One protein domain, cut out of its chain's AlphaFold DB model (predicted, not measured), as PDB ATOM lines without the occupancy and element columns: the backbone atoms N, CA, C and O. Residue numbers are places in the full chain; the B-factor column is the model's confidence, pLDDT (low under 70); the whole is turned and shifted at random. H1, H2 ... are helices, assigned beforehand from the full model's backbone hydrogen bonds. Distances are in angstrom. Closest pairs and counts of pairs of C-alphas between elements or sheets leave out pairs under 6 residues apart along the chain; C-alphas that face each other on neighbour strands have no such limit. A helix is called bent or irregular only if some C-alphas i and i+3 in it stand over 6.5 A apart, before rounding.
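Overview. This is residues 54 to 110 of the 110 residues of an uncharacterized protein of Araneus ventricosus (UniProt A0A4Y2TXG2). A small body of two short helices and a long loop has one long helix running out of it as an arm. The body holds H1, H2, the loop of residues 74 to 89 and the first residues of H3; residues 95 to 110, of which 95 to 108 belong to H3, stick out from it and make much of the length. H1 lies to one side of the long axis, near the start of H3, part of the loop lies to the other side, and H2 is at the opposite end of that axis from the tip of the arm. The printed part has 57 residues with three named helices, in the order H1, H2, H3 along the chain, and no named strand; the class is all helix. The whole is loose, with a radius of gyration of the C-alphas of 13.8 A, and flat, spanning 46 by 29 by 12 A.

Arrangement. The first helix, H1, residues 55 to 61, touches no helix. A short link of 6 residues joins it to H2, residues 68 to 73. H1 and H2 are apart, with no C-alpha of the one within 8 A of the other. A long link of 16 residues, 74 to 89, joins H2 to H3, residues 90 to 108. H2 and H3 are likewise apart, and H2 touches no helix. H1 and H3 are near each other: they are close but not clearly touching, with 2 pairs of C-alphas within 8 A. Their closest C-alphas are those of Phe 60 and Pro 90, 5.8 A apart. The lines of H1 and H3 are about perpendicular, at 76 degrees, and their centres are 19.0 A apart. Residues 95 to 110, of which 95 to 108 belong to H3, stand free: each has no C-alpha 8 or more residues away along the chain within 10 A. In H1, H2 and H3 every O i to N i+4 pair of the backbone is within hydrogen-bond range.

Along the chain. H1 runs from Arg 55 to Ala 61, 10.1 A from first to last C-alpha, and begins with C-alpha 55 at (-12.523, -41.586, 9.127). Its N-to-C direction is (-0.23, 0.39, 0.89), mainly along rising z. H2 runs from Pro 68 to Arg 73, 8.7 A from first to last C-alpha, with the direction (-0.98, 0.14, -0.12), mainly along falling x. H3, the longest helix with 19 residues, runs from Pro 90 to His 108 and is 27.4 A long from first to last C-alpha. It begins with C-alpha 90 at (-12.516, -42.553, 23.179) and ends with C-alpha 108 at (14.189, -48.209, 24.983), its direction (0.98, -0.19, 0.07) being mainly along rising x. No helix is bent or irregular.

Size, cuts and confidence. The two C-alphas farthest apart are those of Gly 75 and Ser 110, 46.2 A; the first and last printed C-alphas, of Ser 54 and Ser 110, are 34.9 A apart. Without the residues that stand free, the body has 41 residues and spans 28 by 21 by 11 A, with a radius of gyration of 9.8 A. The printed part has no cut, and Ser 110 is the chain's last residue. The long link, residues 74 to 89, has no named element, and its C-alphas lie 6 to 19 A from the mean of the C-alphas. The mean pLDDT of the printed part is 84.4. Residues 98 to 110 are under 70; the mean is 90 for H1, 95 for H2 and 71 for H3.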
ATOM      1  N   SER A  54      -9.532 -37.723   8.782       93.06
ATOM      2  CA  SER A  54      -9.653 -39.143   8.463       93.06
ATOM      3  C   SER A  54     -10.928 -39.717   9.085       93.06
ATOM      4  O   SER A  54     -11.506 -39.152  10.022       93.06
ATOM      5  N   ARG A  55     -11.359 -40.876   8.588       92.00
ATOM      6  CA  ARG A  55     -12.523 -41.586   9.127       92.00
ATOM      7  C   ARG A  55     -12.351 -41.882  10.622       92.00
ATOM      8  O   ARG A  55     -13.295 -41.728  11.390       92.00
ATOM      9  N   GLU A  56     -11.147 -42.264  11.029       90.44
ATOM     10  CA  GLU A  56     -10.782 -42.597  12.407       90.44
ATOM     11  C   GLU A  56     -10.848 -41.359  13.305       90.44
ATOM     12  O   GLU A  56     -11.433 -41.426  14.385       90.44
ATOM     13  N   CYS A  57     -10.333 -40.213  12.843       89.31
ATOM     14  CA  CYS A  57     -10.431 -38.942  13.567       89.31
ATOM     15  C   CYS A  57     -11.890 -38.529  13.790       89.31
ATOM     16  O   CYS A  57     -12.256 -38.152  14.903       89.31
ATOM     17  N   VAL A  58     -12.738 -38.647  12.760       90.38
ATOM     18  CA  VAL A  58     -14.176 -38.358  12.885       90.38
ATOM     19  C   VAL A  58     -14.823 -39.293  13.907       90.38
ATOM     20  O   VAL A  58     -15.526 -38.824  14.801       90.38
ATOM     21  N   GLN A  59     -14.566 -40.601  13.821       91.88
ATOM     22  CA  GLN A  59     -15.116 -41.584  14.759       91.88
ATOM     23  C   GLN A  59     -14.662 -41.347  16.202       91.88
ATOM     24  O   GLN A  59     -15.466 -41.478  17.125       91.88
ATOM     25  N   PHE A  60     -13.395 -40.991  16.403       89.88
ATOM     26  CA  PHE A  60     -12.845 -40.679  17.715       89.88
ATOM     27  C   PHE A  60     -13.503 -39.430  18.311       89.88
ATOM     28  O   PHE A  60     -14.054 -39.483  19.408       89.88
ATOM     29  N   ALA A  61     -13.496 -38.325  17.568       88.50
ATOM     30  CA  ALA A  61     -13.950 -37.027  18.058       88.50
ATOM     31  C   ALA A  61     -15.467 -36.963  18.296       88.50
ATOM     32  O   ALA A  61     -15.930 -36.268  19.196       88.50
ATOM     33  N   THR A  62     -16.243 -37.715  17.512       88.69
ATOM     34  CA  THR A  62     -17.695 -37.859  17.715       88.69
ATOM     35  C   THR A  62     -18.048 -38.937  18.735       88.69
ATOM     36  O   THR A  62     -19.214 -39.088  19.080       88.69
ATOM     37  N   ALA A  63     -17.065 -39.701  19.221       89.62
ATOM     38  CA  ALA A  63     -17.273 -40.912  20.007       89.62
ATOM     39  C   ALA A  63     -18.127 -41.990  19.306       89.62
ATOM     40  O   ALA A  63     -18.676 -42.856  19.976       89.62
ATOM     41  N   HIS A  64     -18.225 -41.973  17.971       90.31
ATOM     42  CA  HIS A  64     -19.020 -42.917  17.166       90.31
ATOM     43  C   HIS A  64     -18.215 -44.118  16.626       90.31
ATOM     44  O   HIS A  64     -18.619 -44.793  15.676       90.31
ATOM     45  N   GLY A  65     -17.024 -44.354  17.173       89.94
ATOM     46  CA  GLY A  65     -16.167 -45.483  16.813       89.94
ATOM     47  C   GLY A  65     -16.577 -46.814  17.460       89.94
ATOM     48  O   GLY A  65     -17.614 -46.902  18.117       89.94
ATOM     49  N   PRO A  66     -15.745 -47.861  17.312       91.88
ATOM     50  CA  PRO A  66     -15.939 -49.171  17.940       91.88
ATOM     51  C   PRO A  66     -15.615 -49.130  19.447       91.88
ATOM     52  O   PRO A  66     -14.833 -49.924  19.961       91.88
ATOM     53  N   PHE A  67     -16.185 -48.161  20.157       94.00
ATOM     54  CA  PHE A  67     -16.000 -47.972  21.586       94.00
ATOM     55  C   PHE A  67     -17.114 -48.710  22.338       94.00
ATOM     56  O   PHE A  67     -18.281 -48.509  21.993       94.00
ATOM     57  N   PRO A  68     -16.808 -49.524  23.367       95.19
ATOM     58  CA  PRO A  68     -17.823 -50.213  24.171       95.19
ATOM     59  C   PRO A  68     -18.962 -49.297  24.641       95.19
ATOM     60  O   PRO A  68     -20.132 -49.650  24.503       95.19
ATOM     61  N   SER A  69     -18.633 -48.083  25.091       94.19
ATOM     62  CA  SER A  69     -19.612 -47.056  25.484       94.19
ATOM     63  C   SER A  69     -20.592 -46.672  24.366       94.19
ATOM     64  O   SER A  69     -21.798 -46.576  24.597       94.19
ATOM     65  N   TYR A  70     -20.104 -46.509  23.135       94.19
ATOM     66  CA  TYR A  70     -20.940 -46.211  21.975       94.19
ATOM     67  C   TYR A  70     -21.783 -47.421  21.565       94.19
ATOM     68  O   TYR A  70     -22.993 -47.306  21.383       94.19
ATOM     69  N   LEU A  71     -21.172 -48.605  21.474       95.69
ATOM     70  CA  LEU A  71     -21.863 -49.826  21.056       95.69
ATOM     71  C   LEU A  71     -22.978 -50.224  22.033       95.69
ATOM     72  O   LEU A  71     -24.055 -50.640  21.598       95.69
ATOM     73  N   LYS A  72     -22.761 -50.038  23.342       96.50
ATOM     74  CA  LYS A  72     -23.773 -50.272  24.380       96.50
ATOM     75  C   LYS A  72     -25.001 -49.381  24.199       96.50
ATOM     76  O   LYS A  72     -26.123 -49.872  24.322       96.50
ATOM     77  N   ARG A  73     -24.810 -48.103  23.851       94.81
ATOM     78  CA  ARG A  73     -25.905 -47.146  23.603       94.81
ATOM     79  C   ARG A  73     -26.856 -47.611  22.496       94.81
ATOM     80  O   ARG A  73     -28.050 -47.346  22.583       94.81
ATOM     81  N   PHE A  74     -26.344 -48.311  21.485       94.38
ATOM     82  CA  PHE A  74     -27.136 -48.849  20.369       94.38
ATOM     83  C   PHE A  74     -27.556 -50.312  20.557       94.38
ATOM     84  O   PHE A  74     -28.091 -50.916  19.633       94.38
ATOM     85  N   GLY A  75     -27.304 -50.905  21.729       95.94
ATOM     86  CA  GLY A  75     -27.638 -52.305  21.997       95.94
ATOM     87  C   GLY A  75     -26.799 -53.317  21.210       95.94
ATOM     88  O   GLY A  75     -27.136 -54.496  21.192       95.94
ATOM     89  N   LEU A  76     -25.700 -52.883  20.582       95.88
ATOM     90  CA  LEU A  76     -24.773 -53.754  19.847       95.88
ATOM     91  C   LEU A  76     -23.777 -54.460  20.775       95.88
ATOM     92  O   LEU A  76     -23.114 -55.410  20.368       95.88
ATOM     93  N   HIS A  77     -23.654 -53.991  22.017       95.31
ATOM     94  CA  HIS A  77     -22.811 -54.596  23.039       95.31
ATOM     95  C   HIS A  77     -23.539 -54.654  24.385       95.31
ATOM     96  O   HIS A  77     -24.371 -53.800  24.702       95.31
ATOM     97  N   SER A  78     -23.232 -55.668  25.194       95.69
ATOM     98  CA  SER A  78     -23.901 -55.903  26.481       95.69
ATOM     99  C   SER A  78     -23.390 -54.999  27.605       95.69
ATOM    100  O   SER A  78     -24.121 -54.769  28.567       95.69
ATOM    101  N   THR A  79     -22.190 -54.436  27.471       95.88
ATOM    102  CA  THR A  79     -21.503 -53.633  28.496       95.88
ATOM    103  C   THR A  79     -20.779 -52.428  27.883       95.88
ATOM    104  O   THR A  79     -20.412 -52.458  26.713       95.88
ATOM    105  N   ASP A  80     -20.581 -51.346  28.626       96.50
ATOM    106  CA  ASP A  80     -19.755 -50.200  28.217       96.50
ATOM    107  C   ASP A  80     -18.301 -50.293  28.711       96.50
ATOM    108  O   ASP A  80     -17.490 -49.407  28.432       96.50
ATOM    109  N   TYR A  81     -17.946 -51.384  29.391       95.94
ATOM    110  CA  TYR A  81     -16.614 -51.615  29.938       95.94
ATOM    111  C   TYR A  81     -15.629 -52.204  28.906       95.94
ATOM    112  O   TYR A  81     -15.988 -53.042  28.075       95.94
ATOM    113  N   CYS A  82     -14.365 -51.777  28.976       91.94
ATOM    114  CA  CYS A  82     -13.225 -52.394  28.293       91.94
ATOM    115  C   CYS A  82     -12.816 -53.709  28.977       91.94
ATOM    116  O   CYS A  82     -13.112 -53.937  30.148       91.94
ATOM    117  N   GLY A  83     -11.987 -54.516  28.303       89.31
ATOM    118  CA  GLY A  83     -11.341 -55.693  28.913       89.31
ATOM    119  C   GLY A  83     -10.415 -55.374  30.098       89.31
ATOM    120  O   GLY A  83      -9.955 -56.273  30.788       89.31
ATOM    121  N   CYS A  84     -10.153 -54.092  30.340       90.69
ATOM    122  CA  CYS A  84      -9.417 -53.582  31.484       90.69
ATOM    123  C   CYS A  84     -10.278 -53.179  32.692       90.69
ATOM    124  O   CYS A  84      -9.710 -52.735  33.684       90.69
ATOM    125  N   GLY A  85     -11.606 -53.308  32.620       92.06
ATOM    126  CA  GLY A  85     -12.509 -53.001  33.736       92.06
ATOM    127  C   GLY A  85     -12.932 -51.533  33.874       92.06
ATOM    128  O   GLY A  85     -13.710 -51.221  34.764       92.06
ATOM    129  N   GLU A  86     -12.491 -50.649  32.978       94.06
ATOM    130  CA  GLU A  86     -12.879 -49.229  32.916       94.06
ATOM    131  C   GLU A  86     -13.870 -48.964  31.771       94.06
ATOM    132  O   GLU A  86     -14.013 -49.785  30.865       94.06
ATOM    133  N   ILE A  87     -14.531 -47.803  31.751       94.69
ATOM    134  CA  ILE A  87     -15.439 -47.437  30.649       94.69
ATOM    135  C   ILE A  87     -14.646 -47.270  29.344       94.69
ATOM    136  O   ILE A  87     -13.774 -46.408  29.217       94.69
ATOM    137  N   GLY A  88     -14.999 -48.059  28.329       94.06
ATOM    138  CA  GLY A  88     -14.396 -48.017  27.002       94.06
ATOM    139  C   GLY A  88     -14.933 -46.852  26.172       94.06
ATOM    140  O   GLY A  88     -15.750 -47.052  25.272       94.06
ATOM    141  N   ASN A  89     -14.504 -45.629  26.479       92.12
ATOM    142  CA  ASN A  89     -14.798 -44.415  25.707       92.12
ATOM    143  C   ASN A  89     -13.547 -43.917  24.948       92.12
ATOM    144  O   ASN A  89     -12.441 -44.370  25.247       92.12
ATOM    145  N   PRO A  90     -13.670 -43.005  23.964       90.75
ATOM    146  CA  PRO A  90     -12.516 -42.553  23.179       90.75
ATOM    147  C   PRO A  90     -11.372 -42.001  24.041       90.75
ATOM    148  O   PRO A  90     -10.209 -42.331  23.807       90.75
ATOM    149  N   LEU A  91     -11.693 -41.216  25.075       88.50
ATOM    150  CA  LEU A  91     -10.696 -40.636  25.979       88.50
ATOM    151  C   LEU A  91      -9.906 -41.711  26.725       88.50
ATOM    152  O   LEU A  91      -8.688 -41.604  26.806       88.50
ATOM    153  N   HIS A  92     -10.570 -42.765  27.204       90.25
ATOM    154  CA  HIS A  92      -9.922 -43.900  27.857       90.25
ATOM    155  C   HIS A  92      -8.854 -44.545  26.959       90.25
ATOM    156  O   HIS A  92      -7.740 -44.825  27.400       90.25
ATOM    157  N   TYR A  93      -9.164 -44.748  25.677       85.50
ATOM    158  CA  TYR A  93      -8.189 -45.310  24.744       85.50
ATOM    159  C   TYR A  93      -7.048 -44.329  24.444       85.50
ATOM    160  O   TYR A  93      -5.897 -44.752  24.372       85.50
ATOM    161  N   ALA A  94      -7.325 -43.026  24.336       85.69
ATOM    162  CA  ALA A  94      -6.281 -42.021  24.124       85.69
ATOM    163  C   ALA A  94      -5.314 -41.905  25.314       85.69
ATOM    164  O   ALA A  94      -4.098 -41.857  25.114       85.69
ATOM    165  N   THR A  95      -5.824 -41.910  26.549       81.25
ATOM    166  CA  THR A  95      -4.982 -41.837  27.752       81.25
ATOM    167  C   THR A  95      -4.155 -43.105  27.923       81.25
ATOM    168  O   THR A  95      -2.951 -43.016  28.166       81.25
ATOM    169  N   ARG A  96      -4.735 -44.293  27.702       76.00
ATOM    170  CA  ARG A  96      -3.971 -45.551  27.733       76.00
ATOM    171  C   ARG A  96      -2.879 -45.609  26.667       76.00
ATOM    172  O   ARG A  96      -1.774 -46.047  26.983       76.00
ATOM    173  N   LEU A  97      -3.146 -45.158  25.439       71.69
ATOM    174  CA  LEU A  97      -2.120 -45.076  24.392       71.69
ATOM    175  C   LEU A  97      -0.951 -44.178  24.818       71.69
ATOM    176  O   LEU A  97       0.202 -44.559  24.633       71.69
ATOM    177  N   HIS A  98      -1.229 -43.036  25.453       67.94
ATOM    178  CA  HIS A  98      -0.186 -42.150  25.970       67.94
ATOM    179  C   HIS A  98       0.705 -42.841  27.020       67.94
ATOM    180  O   HIS A  98       1.932 -42.763  26.932       67.94
ATOM    181  N   TYR A  99       0.120 -43.577  27.970       61.03
ATOM    182  CA  TYR A  99       0.894 -44.344  28.954       61.03
ATOM    183  C   TYR A  99       1.719 -45.467  28.312       61.03
ATOM    184  O   TYR A  99       2.880 -45.661  28.667       61.03
ATOM    185  N   HIS A 100       1.169 -46.183  27.331       61.38
ATOM    186  CA  HIS A 100       1.912 -47.236  26.636       61.38
ATOM    187  C   HIS A 100       3.080 -46.678  25.807       61.38
ATOM    188  O   HIS A 100       4.154 -47.266  25.812       61.38
ATOM    189  N   ILE A 101       2.919 -45.527  25.147       66.00
ATOM    190  CA  ILE A 101       3.997 -44.903  24.362       66.00
ATOM    191  C   ILE A 101       5.090 -44.334  25.275       66.00
ATOM    192  O   ILE A 101       6.276 -44.531  25.018       66.00
ATOM    193  N   THR A 102       4.714 -43.643  26.353       65.25
ATOM    194  CA  THR A 102       5.685 -43.048  27.287       65.25
ATOM    195  C   THR A 102       6.509 -44.111  28.013       65.25
ATOM    196  O   THR A 102       7.727 -43.975  28.091       65.25
ATOM    197  N   THR A 103       5.881 -45.202  28.456       63.72
ATOM    198  CA  THR A 103       6.584 -46.343  29.073       63.72
ATOM    199  C   THR A 103       7.503 -47.068  28.088       63.72
ATOM    200  O   THR A 103       8.633 -47.401  28.440       63.72
ATOM    201  N   TRP A 104       7.080 -47.256  26.832       57.59
ATOM    202  CA  TRP A 104       7.922 -47.873  25.801       57.59
ATOM    203  C   TRP A 104       9.148 -47.013  25.470       57.59
ATOM    204  O   TRP A 104      10.264 -47.525  25.419       57.59
ATOM    205  N   ASN A 105       8.958 -45.697  25.327       64.81
ATOM    206  CA  ASN A 105      10.040 -44.744  25.065       64.81
ATOM    207  C   ASN A 105      11.032 -44.626  26.229       64.81
ATOM    208  O   ASN A 105      12.202 -44.347  25.992       64.81
ATOM    209  N   GLN A 106      10.584 -44.827  27.471       64.69
ATOM    210  CA  GLN A 106      11.462 -44.866  28.642       64.69
ATOM    211  C   GLN A 106      12.287 -46.156  28.691       64.69
ATOM    212  O   GLN A 106      13.470 -46.083  28.986       64.69
ATOM    213  N   ALA A 107      11.693 -47.304  28.353       59.94
ATOM    214  CA  ALA A 107      12.370 -48.604  28.385       59.94
ATOM    215  C   ALA A 107      13.393 -48.826  27.252       59.94
ATOM    216  O   ALA A 107      14.234 -49.711  27.364       59.94
ATOM    217  N   HIS A 108      13.309 -48.062  26.156       55.56
ATOM    218  CA  HIS A 108      14.189 -48.209  24.983       55.56
ATOM    219  C   HIS A 108      15.174 -47.042  24.790       55.56
ATOM    220  O   HIS A 108      16.003 -47.100  23.887       55.56
ATOM    221  N   ASN A 109      15.098 -45.997  25.624       58.28
ATOM    222  CA  ASN A 109      16.085 -44.905  25.687       58.28
ATOM    223  C   ASN A 109      16.897 -44.923  27.000       58.28
ATOM    224  O   ASN A 109      17.486 -43.906  27.370       58.28
ATOM    225  N   SER A 110      16.896 -46.053  27.709       49.44
ATOM    226  CA  SER A 110      17.639 -46.308  28.950       49.44
ATOM    227  C   SER A 110      18.693 -47.383  28.749       49.44
ATOM    228  O   SER A 110      18.330 -48.400  28.116       49.44
TER     229      SER A 110